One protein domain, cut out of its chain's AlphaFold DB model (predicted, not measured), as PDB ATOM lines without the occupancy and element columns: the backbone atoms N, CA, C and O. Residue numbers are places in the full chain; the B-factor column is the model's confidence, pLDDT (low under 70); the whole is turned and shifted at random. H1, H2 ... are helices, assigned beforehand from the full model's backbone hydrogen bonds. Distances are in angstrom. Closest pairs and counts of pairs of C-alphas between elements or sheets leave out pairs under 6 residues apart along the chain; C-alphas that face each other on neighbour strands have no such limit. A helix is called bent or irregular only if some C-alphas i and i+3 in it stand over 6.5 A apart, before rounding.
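AT A GLANCE: This is residues 4 to 92 of the 97 residues of a protein of Escherichia coli (UniProt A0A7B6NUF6). Picture a loose body with a long helical arm: short H1 stands between H2 and H3, the link of residues 11 to 30 loops out beside them, and residues 72 to 92, the later part of H4 and then H5, stick out. The printed part has 89 residues with five named helices, H1 to H5 in order, and no named strand; the class is all helix. It is only just extended, close to loose, with a radius of gyration of the C-alphas of 18.2 A, and elongated, spanning 56 by 35 by 22 A.

IN THESE COORDINATES: Find C-alpha 4 at (121.444, 103.863, 88.542), where H1 begins; it runs to residue 10. H2, residues 31 to 44, is 19.8 A long. H3 holds residues 56 to 63. H4, residues 65 to 79, measures 21.3 A and is irregular: C-alphas 66 and 69 are 7.2 A apart. H5, residues 81 to 90, is 14.3 A long and ends at C-alpha 90, (115.157, 127.888, 51.915).

HOW THE PARTS SIT: Look first at Ala 4 and Asn 63, the closest C-alphas of H1 and H3, 5.6 A apart: these helices touch, only just about perpendicular at 70.1 degrees. At Tyr 10, H1 is close to H2 but not clearly touching, 6.6 A from Asn 38 between C-alphas. H3 and H4 are close but not clearly touching, at a steep tilt of 62 degrees, opposite ways; their closest C-alphas, Tyr 61 and Phe 68, are 7.1 A apart. H4 and H5 meet only through their link. H2 and H3 are apart. Every O i to N i+4 pair is within hydrogen-bond range in H1, H2, H3 and H5; in H4, 9 of 11 are.

THE WHOLE: The C-alphas farthest apart are Val 32 and Phe 90, 56.3 A. The printed part has no cut. The links H1 to H2 and H2 to H3 are long. The pLDDT is under 70 at residue 25 and residues 89 to 92.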
ATOM      1  N   ALA A   4     121.632 102.585  89.220       85.50
ATOM      2  CA  ALA A   4     121.444 103.863  88.542       85.50
ATOM      3  C   ALA A   4     120.348 104.690  89.225       85.50
ATOM      4  O   ALA A   4     120.543 105.872  89.492       85.50
ATOM      5  N   LEU A   5     119.246 104.046  89.626       87.38
ATOM      6  CA  LEU A   5     118.179 104.703  90.382       87.38
ATOM      7  C   LEU A   5     118.682 105.248  91.725       87.38
ATOM      8  O   LEU A   5     118.376 106.383  92.073       87.38
ATOM      9  N   ARG A   6     119.501 104.477  92.457       88.31
ATOM     10  CA  ARG A   6     120.114 104.954  93.711       88.31
ATOM     11  C   ARG A   6     120.956 106.207  93.487       88.31
ATOM     12  O   ARG A   6     120.871 107.129  94.285       88.31
ATOM     13  N   LYS A   7     121.748 106.250  92.412       89.06
ATOM     14  CA  LYS A   7     122.549 107.435  92.070       89.06
ATOM     15  C   LYS A   7     121.677 108.644  91.732       89.06
ATOM     16  O   LYS A   7     121.998 109.745  92.148       89.06
ATOM     17  N   ILE A   8     120.570 108.450  91.017       87.88
ATOM     18  CA  ILE A   8     119.661 109.555  90.687       87.88
ATOM     19  C   ILE A   8     119.002 110.117  91.955       87.88
ATOM     20  O   ILE A   8     118.952 111.332  92.119       87.88
ATOM     21  N   ILE A   9     118.536 109.249  92.856       89.38
ATOM     22  CA  ILE A   9     117.825 109.662  94.076       89.38
ATOM     23  C   ILE A   9     118.779 110.286  95.105       89.38
ATOM     24  O   ILE A   9     118.501 111.362  95.619       89.38
ATOM     25  N   TYR A  10     119.903 109.626  95.402       90.56
ATOM     26  CA  TYR A  10     120.766 109.986  96.536       90.56
ATOM     27  C   TYR A  10     122.035 110.753  96.153       90.56
ATOM     28  O   TYR A  10     122.779 111.173  97.036       90.56
ATOM     29  N   ASP A  11     122.324 110.926  94.858       91.06
ATOM     30  CA  ASP A  11     123.525 111.634  94.398       91.06
ATOM     31  C   ASP A  11     123.228 112.779  93.404       91.06
ATOM     32  O   ASP A  11     123.812 112.815  92.310       91.06
ATOM     33  N   PRO A  12     122.330 113.728  93.763       90.00
ATOM     34  CA  PRO A  12     121.908 114.832  92.901       90.00
ATOM     35  C   PRO A  12     123.052 115.724  92.417       90.00
ATOM     36  O   PRO A  12     123.022 116.203  91.281       90.00
ATOM     37  N   ILE A  13     124.103 115.900  93.220       90.19
ATOM     38  CA  ILE A  13     125.266 116.708  92.835       90.19
ATOM     39  C   ILE A  13     126.006 116.157  91.604       90.19
ATOM     40  O   ILE A  13     126.737 116.891  90.948       90.19
ATOM     41  N   SER A  14     125.813 114.877  91.256       87.88
ATOM     42  CA  SER A  14     126.416 114.272  90.058       87.88
ATOM     43  C   SER A  14     125.897 114.845  88.749       87.88
ATOM     44  O   SER A  14     126.603 114.787  87.747       87.88
ATOM     45  N   TYR A  15     124.639 115.285  88.727       86.94
ATOM     46  CA  TYR A  15     123.926 115.585  87.484       86.94
ATOM     47  C   TYR A  15     123.219 116.939  87.501       86.94
ATOM     48  O   TYR A  15     122.847 117.441  86.440       86.94
ATOM     49  N   ILE A  16     123.005 117.541  88.673       88.25
ATOM     50  CA  ILE A  16     122.451 118.888  88.751       88.25
ATOM     51  C   ILE A  16     123.455 119.895  88.188       88.25
ATOM     52  O   ILE A  16     124.648 119.868  88.478       88.25
ATOM     53  N   HIS A  17     122.938 120.834  87.401       86.00
ATOM     54  CA  HIS A  17     123.724 121.945  86.894       86.00
ATOM     55  C   HIS A  17     124.221 122.840  88.053       86.00
ATOM     56  O   HIS A  17     123.382 123.295  88.836       86.00
ATOM     57  N   PRO A  18     125.526 123.178  88.145       85.12
ATOM     58  CA  PRO A  18     126.102 123.904  89.289       85.12
ATOM     59  C   PRO A  18     125.385 125.215  89.634       85.12
ATOM     60  O   PRO A  18     125.141 125.513  90.803       85.12
ATOM     61  N   GLN A  19     124.948 125.957  88.610       85.44
ATOM     62  CA  GLN A  19     124.218 127.221  88.788       85.44
ATOM     63  C   GLN A  19     122.881 127.063  89.527       85.44
ATOM     64  O   GLN A  19     122.402 128.030  90.105       85.44
ATOM     65  N   ARG A  20     122.267 125.870  89.537       84.06
ATOM     66  CA  ARG A  20     121.019 125.636  90.278       84.06
ATOM     67  C   ARG A  20     121.238 125.492  91.782       84.06
ATOM     68  O   ARG A  20     120.296 125.671  92.537       84.06
ATOM     69  N   VAL A  21     122.450 125.172  92.227       82.56
ATOM     70  CA  VAL A  21     122.758 124.962  93.657       82.56
ATOM     71  C   VAL A  21     123.643 126.083  94.206       82.56
ATOM     72  O   VAL A  21     124.035 126.046  95.364       82.56
ATOM     73  N   SER A  22     123.965 127.096  93.390       78.69
ATOM     74  CA  SER A  22     124.917 128.160  93.747       78.69
ATOM     75  C   SER A  22     126.242 127.619  94.304       78.69
ATOM     76  O   SER A  22     126.901 128.265  95.116       78.69
ATOM     77  N   LEU A  23     126.631 126.410  93.888       73.81
ATOM     78  CA  LEU A  23     127.911 125.829  94.256       73.81
ATOM     79  C   LEU A  23     128.983 126.531  93.428       73.81
ATOM     80  O   LEU A  23     128.893 126.579  92.200       73.81
ATOM     81  N   ASN A  24     130.018 127.048  94.092       71.44
ATOM     82  CA  ASN A  24     131.251 127.403  93.399       71.44
ATOM     83  C   ASN A  24     131.716 126.151  92.638       71.44
ATOM     84  O   ASN A  24     131.640 125.054  93.190       71.44
ATOM     85  N   ASN A  25     132.185 126.285  91.390       67.12
ATOM     86  CA  ASN A  25     132.554 125.165  90.496       67.12
ATOM     87  C   ASN A  25     133.682 124.245  91.030       67.12
ATOM     88  O   ASN A  25     134.243 123.437  90.292       67.12
ATOM     89  N   THR A  26     134.052 124.370  92.301       72.19
ATOM     90  CA  THR A  26     134.966 123.493  93.014       72.19
ATOM     91  C   THR A  26     134.344 122.105  93.189       72.19
ATOM     92  O   THR A  26     133.290 121.981  93.820       72.19
ATOM     93  N   PRO A  27     134.987 121.044  92.677       71.38
ATOM     94  CA  PRO A  27     134.483 119.689  92.832       71.38
ATOM     95  C   PRO A  27     134.556 119.243  94.299       71.38
ATOM     96  O   PRO A  27     135.600 119.338  94.949       71.38
ATOM     97  N   ILE A  28     133.444 118.722  94.825       81.00
ATOM     98  CA  ILE A  28     133.386 118.133  96.170       81.00
ATOM     99  C   ILE A  28     133.884 116.685  96.091       81.00
ATOM    100  O   ILE A  28     133.117 115.757  95.830       81.00
ATOM    101  N   ASN A  29     135.188 116.500  96.307       81.75
ATOM    102  CA  ASN A  29     135.843 115.187  96.227       81.75
ATOM    103  C   ASN A  29     135.755 114.375  97.529       81.75
ATOM    104  O   ASN A  29     135.951 113.162  97.512       81.75
ATOM    105  N   ASN A  30     135.469 115.017  98.666       90.31
ATOM    106  CA  ASN A  30     135.344 114.321  99.945       90.31
ATOM    107  C   ASN A  30     133.980 113.599 100.021       90.31
ATOM    108  O   ASN A  30     132.947 114.266  99.904       90.31
ATOM    109  N   PRO A  31     133.945 112.272 100.259       89.38
ATOM    110  CA  PRO A  31     132.706 111.494 100.256       89.38
ATOM    111  C   PRO A  31     131.721 111.923 101.354       89.38
ATOM    112  O   PRO A  31     130.512 111.903 101.130       89.38
ATOM    113  N   VAL A  32     132.219 112.360 102.515       92.38
ATOM    114  CA  VAL A  32     131.380 112.833 103.628       92.38
ATOM    115  C   VAL A  32     130.715 114.156 103.261       92.38
ATOM    116  O   VAL A  32     129.500 114.290 103.385       92.38
ATOM    117  N   LEU A  33     131.490 115.112 102.736       90.19
ATOM    118  CA  LEU A  33     130.950 116.401 102.286       90.19
ATOM    119  C   LEU A  33     129.952 116.223 101.143       90.19
ATOM    120  O   LEU A  33     128.922 116.892 101.118       90.19
ATOM    121  N   ARG A  34     130.228 115.297 100.218       91.75
ATOM    122  CA  ARG A  34     129.320 114.966  99.118       91.75
ATOM    123  C   ARG A  34     127.981 114.451  99.641       91.75
ATOM    124  O   ARG A  34     126.947 114.957  99.222       91.75
ATOM    125  N   SER A  35     128.010 113.510 100.586       92.38
ATOM    126  CA  SER A  35     126.806 112.972 101.231       92.38
ATOM    127  C   SER A  35     125.977 114.074 101.898       92.38
ATOM    128  O   SER A  35     124.795 114.222 101.608       92.38
ATOM    129  N   ILE A  36     126.622 114.923 102.708       92.12
ATOM    130  CA  ILE A  36     125.964 116.052 103.386       92.12
ATOM    131  C   ILE A  36     125.335 117.015 102.371       92.12
ATOM    132  O   ILE A  36     124.197 117.442 102.542       92.12
ATOM    133  N   THR A  37     126.057 117.339 101.298       91.00
ATOM    134  CA  THR A  37     125.565 118.263 100.267       91.00
ATOM    135  C   THR A  37     124.367 117.675  99.522       91.00
ATOM    136  O   THR A  37     123.399 118.383  99.263       91.00
ATOM    137  N   ASN A  38     124.402 116.381  99.202       92.81
ATOM    138  CA  ASN A  38     123.284 115.689  98.565       92.81
ATOM    139  C   ASN A  38     122.027 115.713  99.440       92.81
ATOM    140  O   ASN A  38     120.957 116.050  98.940       92.81
ATOM    141  N   GLU A  39     122.161 115.441 100.739       93.81
ATOM    142  CA  GLU A  39     121.054 115.543 101.699       93.81
ATOM    143  C   GLU A  39     120.507 116.976 101.794       93.81
ATOM    144  O   GLU A  39     119.296 117.186 101.739       93.81
ATOM    145  N   MET A  40     121.382 117.987 101.846       92.31
ATOM    146  CA  MET A  40     120.960 119.394 101.833       92.31
ATOM    147  C   MET A  40     120.145 119.739 100.583       92.31
ATOM    148  O   MET A  40     119.126 120.414 100.694       92.31
ATOM    149  N   ILE A  41     120.556 119.256  99.405       92.06
ATOM    150  CA  ILE A  41     119.822 119.466  98.148       92.06
ATOM    151  C   ILE A  41     118.439 118.808  98.214       92.06
ATOM    152  O   ILE A  41     117.445 119.440  97.855       92.06
ATOM    153  N   VAL A  42     118.363 117.556  98.674       92.81
ATOM    154  CA  VAL A  42     117.095 116.818  98.802       92.81
ATOM    155  C   VAL A  42     116.123 117.569  99.710       92.81
ATOM    156  O   VAL A  42     114.975 117.784  99.323       92.81
ATOM    157  N   LEU A  43     116.593 118.040 100.867       92.94
ATOM    158  CA  LEU A  43     115.777 118.786 101.825       92.94
ATOM    159  C   LEU A  43     115.368 120.166 101.300       92.94
ATOM    160  O   LEU A  43     114.200 120.538 101.395       92.94
ATOM    161  N   GLN A  44     116.301 120.919 100.714       91.19
ATOM    162  CA  GLN A  44     116.050 122.279 100.229       91.19
ATOM    163  C   GLN A  44     114.990 122.316  99.124       91.19
ATOM    164  O   GLN A  44     114.176 123.236  99.080       91.19
ATOM    165  N   TYR A  45     115.001 121.322  98.234       90.25
ATOM    166  CA  TYR A  45     114.050 121.221  97.128       90.25
ATOM    167  C   TYR A  45     112.856 120.310  97.429       90.25
ATOM    168  O   TYR A  45     112.029 120.096  96.544       90.25
ATOM    169  N   ASN A  46     112.758 119.793  98.659       92.31
ATOM    170  CA  ASN A  46     111.720 118.860  99.093       92.31
ATOM    171  C   ASN A  46     111.547 117.682  98.112       92.31
ATOM    172  O   ASN A  46     110.441 117.370  97.662       92.31
ATOM    173  N   LEU A  47     112.668 117.075  97.707       91.06
ATOM    174  CA  LEU A  47     112.681 115.976  96.744       91.06
ATOM    175  C   LEU A  47     112.187 114.690  97.413       91.06
ATOM    176  O   LEU A  47     112.663 114.307  98.479       91.06
ATOM    177  N   SER A  48     111.258 113.994  96.759       89.94
ATOM    178  CA  SER A  48     110.785 112.697  97.246       89.94
ATOM    179  C   SER A  48     111.858 111.618  97.084       89.94
ATOM    180  O   SER A  48     112.470 111.474  96.025       89.94
ATOM    181  N   VAL A  49     112.029 110.831  98.145       86.56
ATOM    182  CA  VAL A  49     112.924 109.665  98.221       86.56
ATOM    183  C   VAL A  49     112.108 108.365  98.330       86.56
ATOM    184  O   VAL A  49     112.624 107.301  98.674       86.56
ATOM    185  N   GLU A  50     110.799 108.444  98.090       87.06
ATOM    186  CA  GLU A  50     109.900 107.306  98.224       87.06
ATOM    187  C   GLU A  50     110.146 106.237  97.151       87.06
ATOM    188  O   GLU A  50     110.859 106.422  96.161       87.06
ATOM    189  N   HIS A  51     109.537 105.069  97.353       80.19
ATOM    190  CA  HIS A  51     109.599 103.995  96.373       80.19
ATOM    191  C   HIS A  51     108.808 104.377  95.119       80.19
ATOM    192  O   HIS A  51     107.580 104.407  95.119       80.19
ATOM    193  N   PHE A  52     109.523 104.606  94.021       82.56
ATOM    194  CA  PHE A  52     108.913 104.831  92.717       82.56
ATOM    195  C   PHE A  52     108.502 103.502  92.076       82.56
ATOM    196  O   PHE A  52     109.330 102.604  91.894       82.56
ATOM    197  N   ASN A  53     107.234 103.390  91.678       84.44
ATOM    198  CA  ASN A  53     106.778 102.289  90.836       84.44
ATOM    199  C   ASN A  53     107.178 102.568  89.378       84.44
ATOM    200  O   ASN A  53     106.543 103.363  88.685       84.44
ATOM    201  N   LEU A  54     108.280 101.964  88.939       85.62
ATOM    202  CA  LEU A  54     108.867 102.202  87.622       85.62
ATOM    203  C   LEU A  54     108.474 101.088  86.655       85.62
ATOM    204  O   LEU A  54     108.703  99.909  86.925       85.62
ATOM    205  N   ASN A  55     107.951 101.463  85.488       90.25
ATOM    206  CA  ASN A  55     107.755 100.520  84.391       90.25
ATOM    207  C   ASN A  55     109.094 100.172  83.702       90.25
ATOM    208  O   ASN A  55     110.121 100.829  83.902       90.25
ATOM    209  N   SER A  56     109.085  99.135  82.864       86.50
ATOM    210  CA  SER A  56     110.281  98.641  82.166       86.50
ATOM    211  C   SER A  56     110.948  99.699  81.275       86.50
ATOM    212  O   SER A  56     112.176  99.785  81.239       86.50
ATOM    213  N   SER A  57     110.164 100.549  80.607       86.44
ATOM    214  CA  SER A  57     110.673 101.640  79.767       86.44
ATOM    215  C   SER A  57     111.422 102.700  80.579       86.44
ATOM    216  O   SER A  57     112.512 103.116  80.197       86.44
ATOM    217  N   LEU A  58     110.890 103.107  81.734       86.44
ATOM    218  CA  LEU A  58     111.542 104.068  82.627       86.44
ATOM    219  C   LEU A  58     112.844 103.510  83.199       86.44
ATOM    220  O   LEU A  58     113.840 104.226  83.264       86.44
ATOM    221  N   ILE A  59     112.868 102.222  83.549       88.31
ATOM    222  CA  ILE A  59     114.092 101.549  83.999       88.31
ATOM    223  C   ILE A  59     115.172 101.604  82.910       88.31
ATOM    224  O   ILE A  59     116.338 101.854  83.223       88.31
ATOM    225  N   TYR A  60     114.800 101.424  81.639       87.62
ATOM    226  CA  TYR A  60     115.734 101.558  80.522       87.62
ATOM    227  C   TYR A  60     116.326 102.972  80.435       87.62
ATOM    228  O   TYR A  60     117.543 103.113  80.311       87.62
ATOM    229  N   TYR A  61     115.506 104.018  80.567       86.19
ATOM    230  CA  TYR A  61     115.999 105.399  80.572       86.19
ATOM    231  C   TYR A  61     116.897 105.703  81.773       86.19
ATOM    232  O   TYR A  61     117.944 106.319  81.608       86.19
ATOM    233  N   ILE A  62     116.534 105.226  82.964       88.81
ATOM    234  CA  ILE A  62     117.328 105.396  84.189       88.81
ATOM    235  C   ILE A  62     118.702 104.732  84.055       88.81
ATOM    236  O   ILE A  62     119.713 105.319  84.429       88.81
ATOM    237  N   ASN A  63     118.762 103.533  83.476       88.75
ATOM    238  CA  ASN A  63     120.032 102.852  83.214       88.75
ATOM    239  C   ASN A  63     120.914 103.607  82.218       88.75
ATOM    240  O   ASN A  63     122.137 103.539  82.304       88.75
ATOM    241  N   ASN A  64     120.294 104.342  81.299       88.56
ATOM    242  CA  ASN A  64     120.960 105.110  80.256       88.56
ATOM    243  C   ASN A  64     120.881 106.620  80.520       88.56
ATOM    244  O   ASN A  64     120.825 107.407  79.577       88.56
ATOM    245  N   TRP A  65     120.889 107.038  81.791       84.56
ATOM    246  CA  TRP A  65     120.682 108.435  82.193       84.56
ATOM    247  C   TRP A  65     121.626 109.422  81.491       84.56
ATOM    248  O   TRP A  65     121.225 110.519  81.117       84.56
ATOM    249  N   ASN A  66     122.865 109.007  81.214       84.69
ATOM    250  CA  ASN A  66     123.849 109.823  80.496       84.69
ATOM    251  C   ASN A  66     123.425 110.167  79.055       84.69
ATOM    252  O   ASN A  66     123.878 111.167  78.506       84.69
ATOM    253  N   LEU A  67     122.557 109.357  78.439       89.12
ATOM    254  CA  LEU A  67     122.003 109.590  77.102       89.12
ATOM    255  C   LEU A  67     120.726 110.437  77.133       89.12
ATOM    256  O   LEU A  67     120.223 110.824  76.080       89.12
ATOM    257  N   PHE A  68     120.200 110.755  78.318       85.19
ATOM    258  CA  PHE A  68     118.968 111.526  78.461       85.19
ATOM    259  C   PHE A  68     118.995 112.872  77.711       85.19
ATOM    260  O   PHE A  68     118.048 113.134  76.968       85.19
ATOM    261  N   PRO A  69     120.078 113.678  77.765       88.12
ATOM    262  CA  PRO A  69     120.157 114.909  76.975       88.12
ATOM    263  C   PRO A  69     120.032 114.668  75.464       88.12
ATOM    264  O   PRO A  69     119.391 115.451  74.766       88.12
ATOM    265  N   LEU A  70     120.595 113.564  74.960       91.56
ATOM    266  CA  LEU A  70     120.516 113.191  73.549       91.56
ATOM    267  C   LEU A  70     119.091 112.777  73.162       91.56
ATOM    268  O   LEU A  70     118.595 113.194  72.117       91.56
ATOM    269  N   PHE A  71     118.399 112.021  74.021       89.31
ATOM    270  CA  PHE A  71     116.984 111.702  73.816       89.31
ATOM    271  C   PHE A  71     116.117 112.962  73.785       89.31
ATOM    272  O   PHE A  71     115.266 113.087  72.903       89.31
ATOM    273  N   CYS A  72     116.349 113.920  74.688       89.56
ATOM    274  CA  CYS A  72     115.654 115.208  74.676       89.56
ATOM    275  C   CYS A  72     115.925 115.982  73.381       89.56
ATOM    276  O   CYS A  72     114.993 116.499  72.766       89.56
ATOM    277  N   LEU A  73     117.185 116.016  72.941       92.44
ATOM    278  CA  LEU A  73     117.593 116.678  71.709       92.44
ATOM    279  C   LEU A  73     116.895 116.068  70.486       92.44
ATOM    280  O   LEU A  73     116.277 116.795  69.712       92.44
ATOM    281  N   PHE A  74     116.942 114.743  70.322       93.06
ATOM    282  CA  PHE A  74     116.284 114.065  69.201       93.06
ATOM    283  C   PHE A  74     114.763 114.172  69.250       93.06
ATOM    284  O   PHE A  74     114.137 114.336  68.204       93.06
ATOM    285  N   SER A  75     114.167 114.158  70.441       91.00
ATOM    286  CA  SER A  75     112.732 114.412  70.602       91.00
ATOM    287  C   SER A  75     112.371 115.823  70.130       91.00
ATOM    288  O   SER A  75     111.398 115.996  69.398       91.00
ATOM    289  N   GLY A  76     113.195 116.819  70.470       92.00
ATOM    290  CA  GLY A  76     113.063 118.184  69.963       92.00
ATOM    291  C   GLY A  76     113.223 118.265  68.443       92.00
ATOM    292  O   GLY A  76     112.376 118.854  67.775       92.00
ATOM    293  N   TYR A  77     114.249 117.627  67.871       90.56
ATOM    294  CA  TYR A  77     114.423 117.557  66.415       90.56
ATOM    295  C   TYR A  77     113.215 116.951  65.715       90.56
ATOM    296  O   TYR A  77     112.739 117.500  64.726       90.56
ATOM    297  N   HIS A  78     112.704 115.843  66.245       93.12
ATOM    298  CA  HIS A  78     111.526 115.194  65.702       93.12
ATOM    299  C   HIS A  78     110.297 116.108  65.779       93.12
ATOM    300  O   HIS A  78     109.556 116.217  64.806       93.12
ATOM    301  N   PHE A  79     110.102 116.806  66.901       94.25
ATOM    302  CA  PHE A  79     108.994 117.747  67.078       94.25
ATOM    303  C   PHE A  79     109.050 118.921  66.086       94.25
ATOM    304  O   PHE A  79     108.027 119.317  65.538       94.25
ATOM    305  N   TYR A  80     110.244 119.449  65.799       91.38
ATOM    306  CA  TYR A  80     110.443 120.586  64.890       91.38
ATOM    307  C   TYR A  80     110.833 120.190  63.457       91.38
ATOM    308  O   TYR A  80     111.251 121.049  62.675       91.38
ATOM    309  N   ARG A  81     110.697 118.910  63.087       91.31
ATOM    310  CA  ARG A  81     111.201 118.359  61.818       91.31
ATOM    311  C   ARG A  81     110.715 119.109  60.577       91.31
ATOM    312  O   ARG A  81     111.499 119.331  59.663       91.31
ATOM    313  N   GLU A  82     109.457 119.546  60.563       87.88
ATOM    314  CA  GLU A  82     108.856 120.269  59.433       87.88
ATOM    315  C   GLU A  82     109.509 121.641  59.245       87.88
ATOM    316  O   GLU A  82     109.984 121.955  58.160       87.88
ATOM    317  N   ARG A  83     109.669 122.405  60.332       85.94
ATOM    318  CA  ARG A  83     110.359 123.705  60.300       85.94
ATOM    319  C   ARG A  83     111.824 123.572  59.900       85.94
ATOM    320  O   ARG A  83     112.361 124.452  59.229       85.94
ATOM    321  N   PHE A  84     112.490 122.498  60.326       84.38
ATOM    322  CA  PHE A  84     113.860 122.223  59.902       84.38
ATOM    323  C   PHE A  84     113.938 121.857  58.417       84.38
ATOM    324  O   PHE A  84     114.839 122.345  57.739       84.38
ATOM    325  N   ALA A  85     112.988 121.076  57.895       85.25
ATOM    326  CA  ALA A  85     112.913 120.742  56.475       85.25
ATOM    327  C   ALA A  85     112.632 121.982  55.608       85.25
ATOM    328  O   ALA A  85     113.334 122.206  54.623       85.25
ATOM    329  N   GLU A  86     111.680 122.829  56.012       82.62
ATOM    330  CA  GLU A  86     111.392 124.110  55.353       82.62
ATOM    331  C   GLU A  86     112.638 124.997  55.312       82.62
ATOM    332  O   GLU A  86     113.072 125.428  54.246       82.62
ATOM    333  N   ARG A  87     113.276 125.235  56.465       78.94
ATOM    334  CA  ARG A  87     114.492 126.055  56.532       78.94
ATOM    335  C   ARG A  87     115.648 125.445  55.744       78.94
ATOM    336  O   ARG A  87     116.369 126.190  55.098       78.94
ATOM    337  N   GLY A  88     115.813 124.125  55.746       76.50
ATOM    338  CA  GLY A  88     116.816 123.447  54.921       76.50
ATOM    339  C   GLY A  88     116.571 123.616  53.418       76.50
ATOM    340  O   GLY A  88     117.523 123.691  52.644       76.50
ATOM    341  N   PHE A  89     115.308 123.739  53.002       68.00
ATOM    342  CA  PHE A  89     114.943 124.038  51.619       68.00
ATOM    343  C   PHE A  89     115.224 125.503  51.242       68.00
ATOM    344  O   PHE A  89     115.737 125.764  50.153       68.00
ATOM    345  N   PHE A  90     114.933 126.452  52.141       63.59
ATOM    346  CA  PHE A  90     115.157 127.888  51.915       63.59
ATOM    347  C   PHE A  90     116.630 128.304  52.026       63.59
ATOM    348  O   PHE A  90     117.112 129.086  51.210       63.59
ATOM    349  N   TYR A  91     117.362 127.773  53.005       64.00
ATOM    350  CA  TYR A  91     118.780 128.054  53.240       64.00
ATOM    351  C   TYR A  91     119.668 126.984  52.603       64.00
ATOM    352  O   TYR A  91     120.538 126.421  53.270       64.00
ATOM    353  N   LYS A  92     119.463 126.684  51.310       61.62
ATOM    354  CA  LYS A  92     120.454 125.911  50.547       61.62
ATOM    355  C   LYS A  92     121.828 126.531  50.798       61.62
ATOM    356  O   LYS A  92     122.009 127.725  50.558       61.62
TER     357      LYS A  92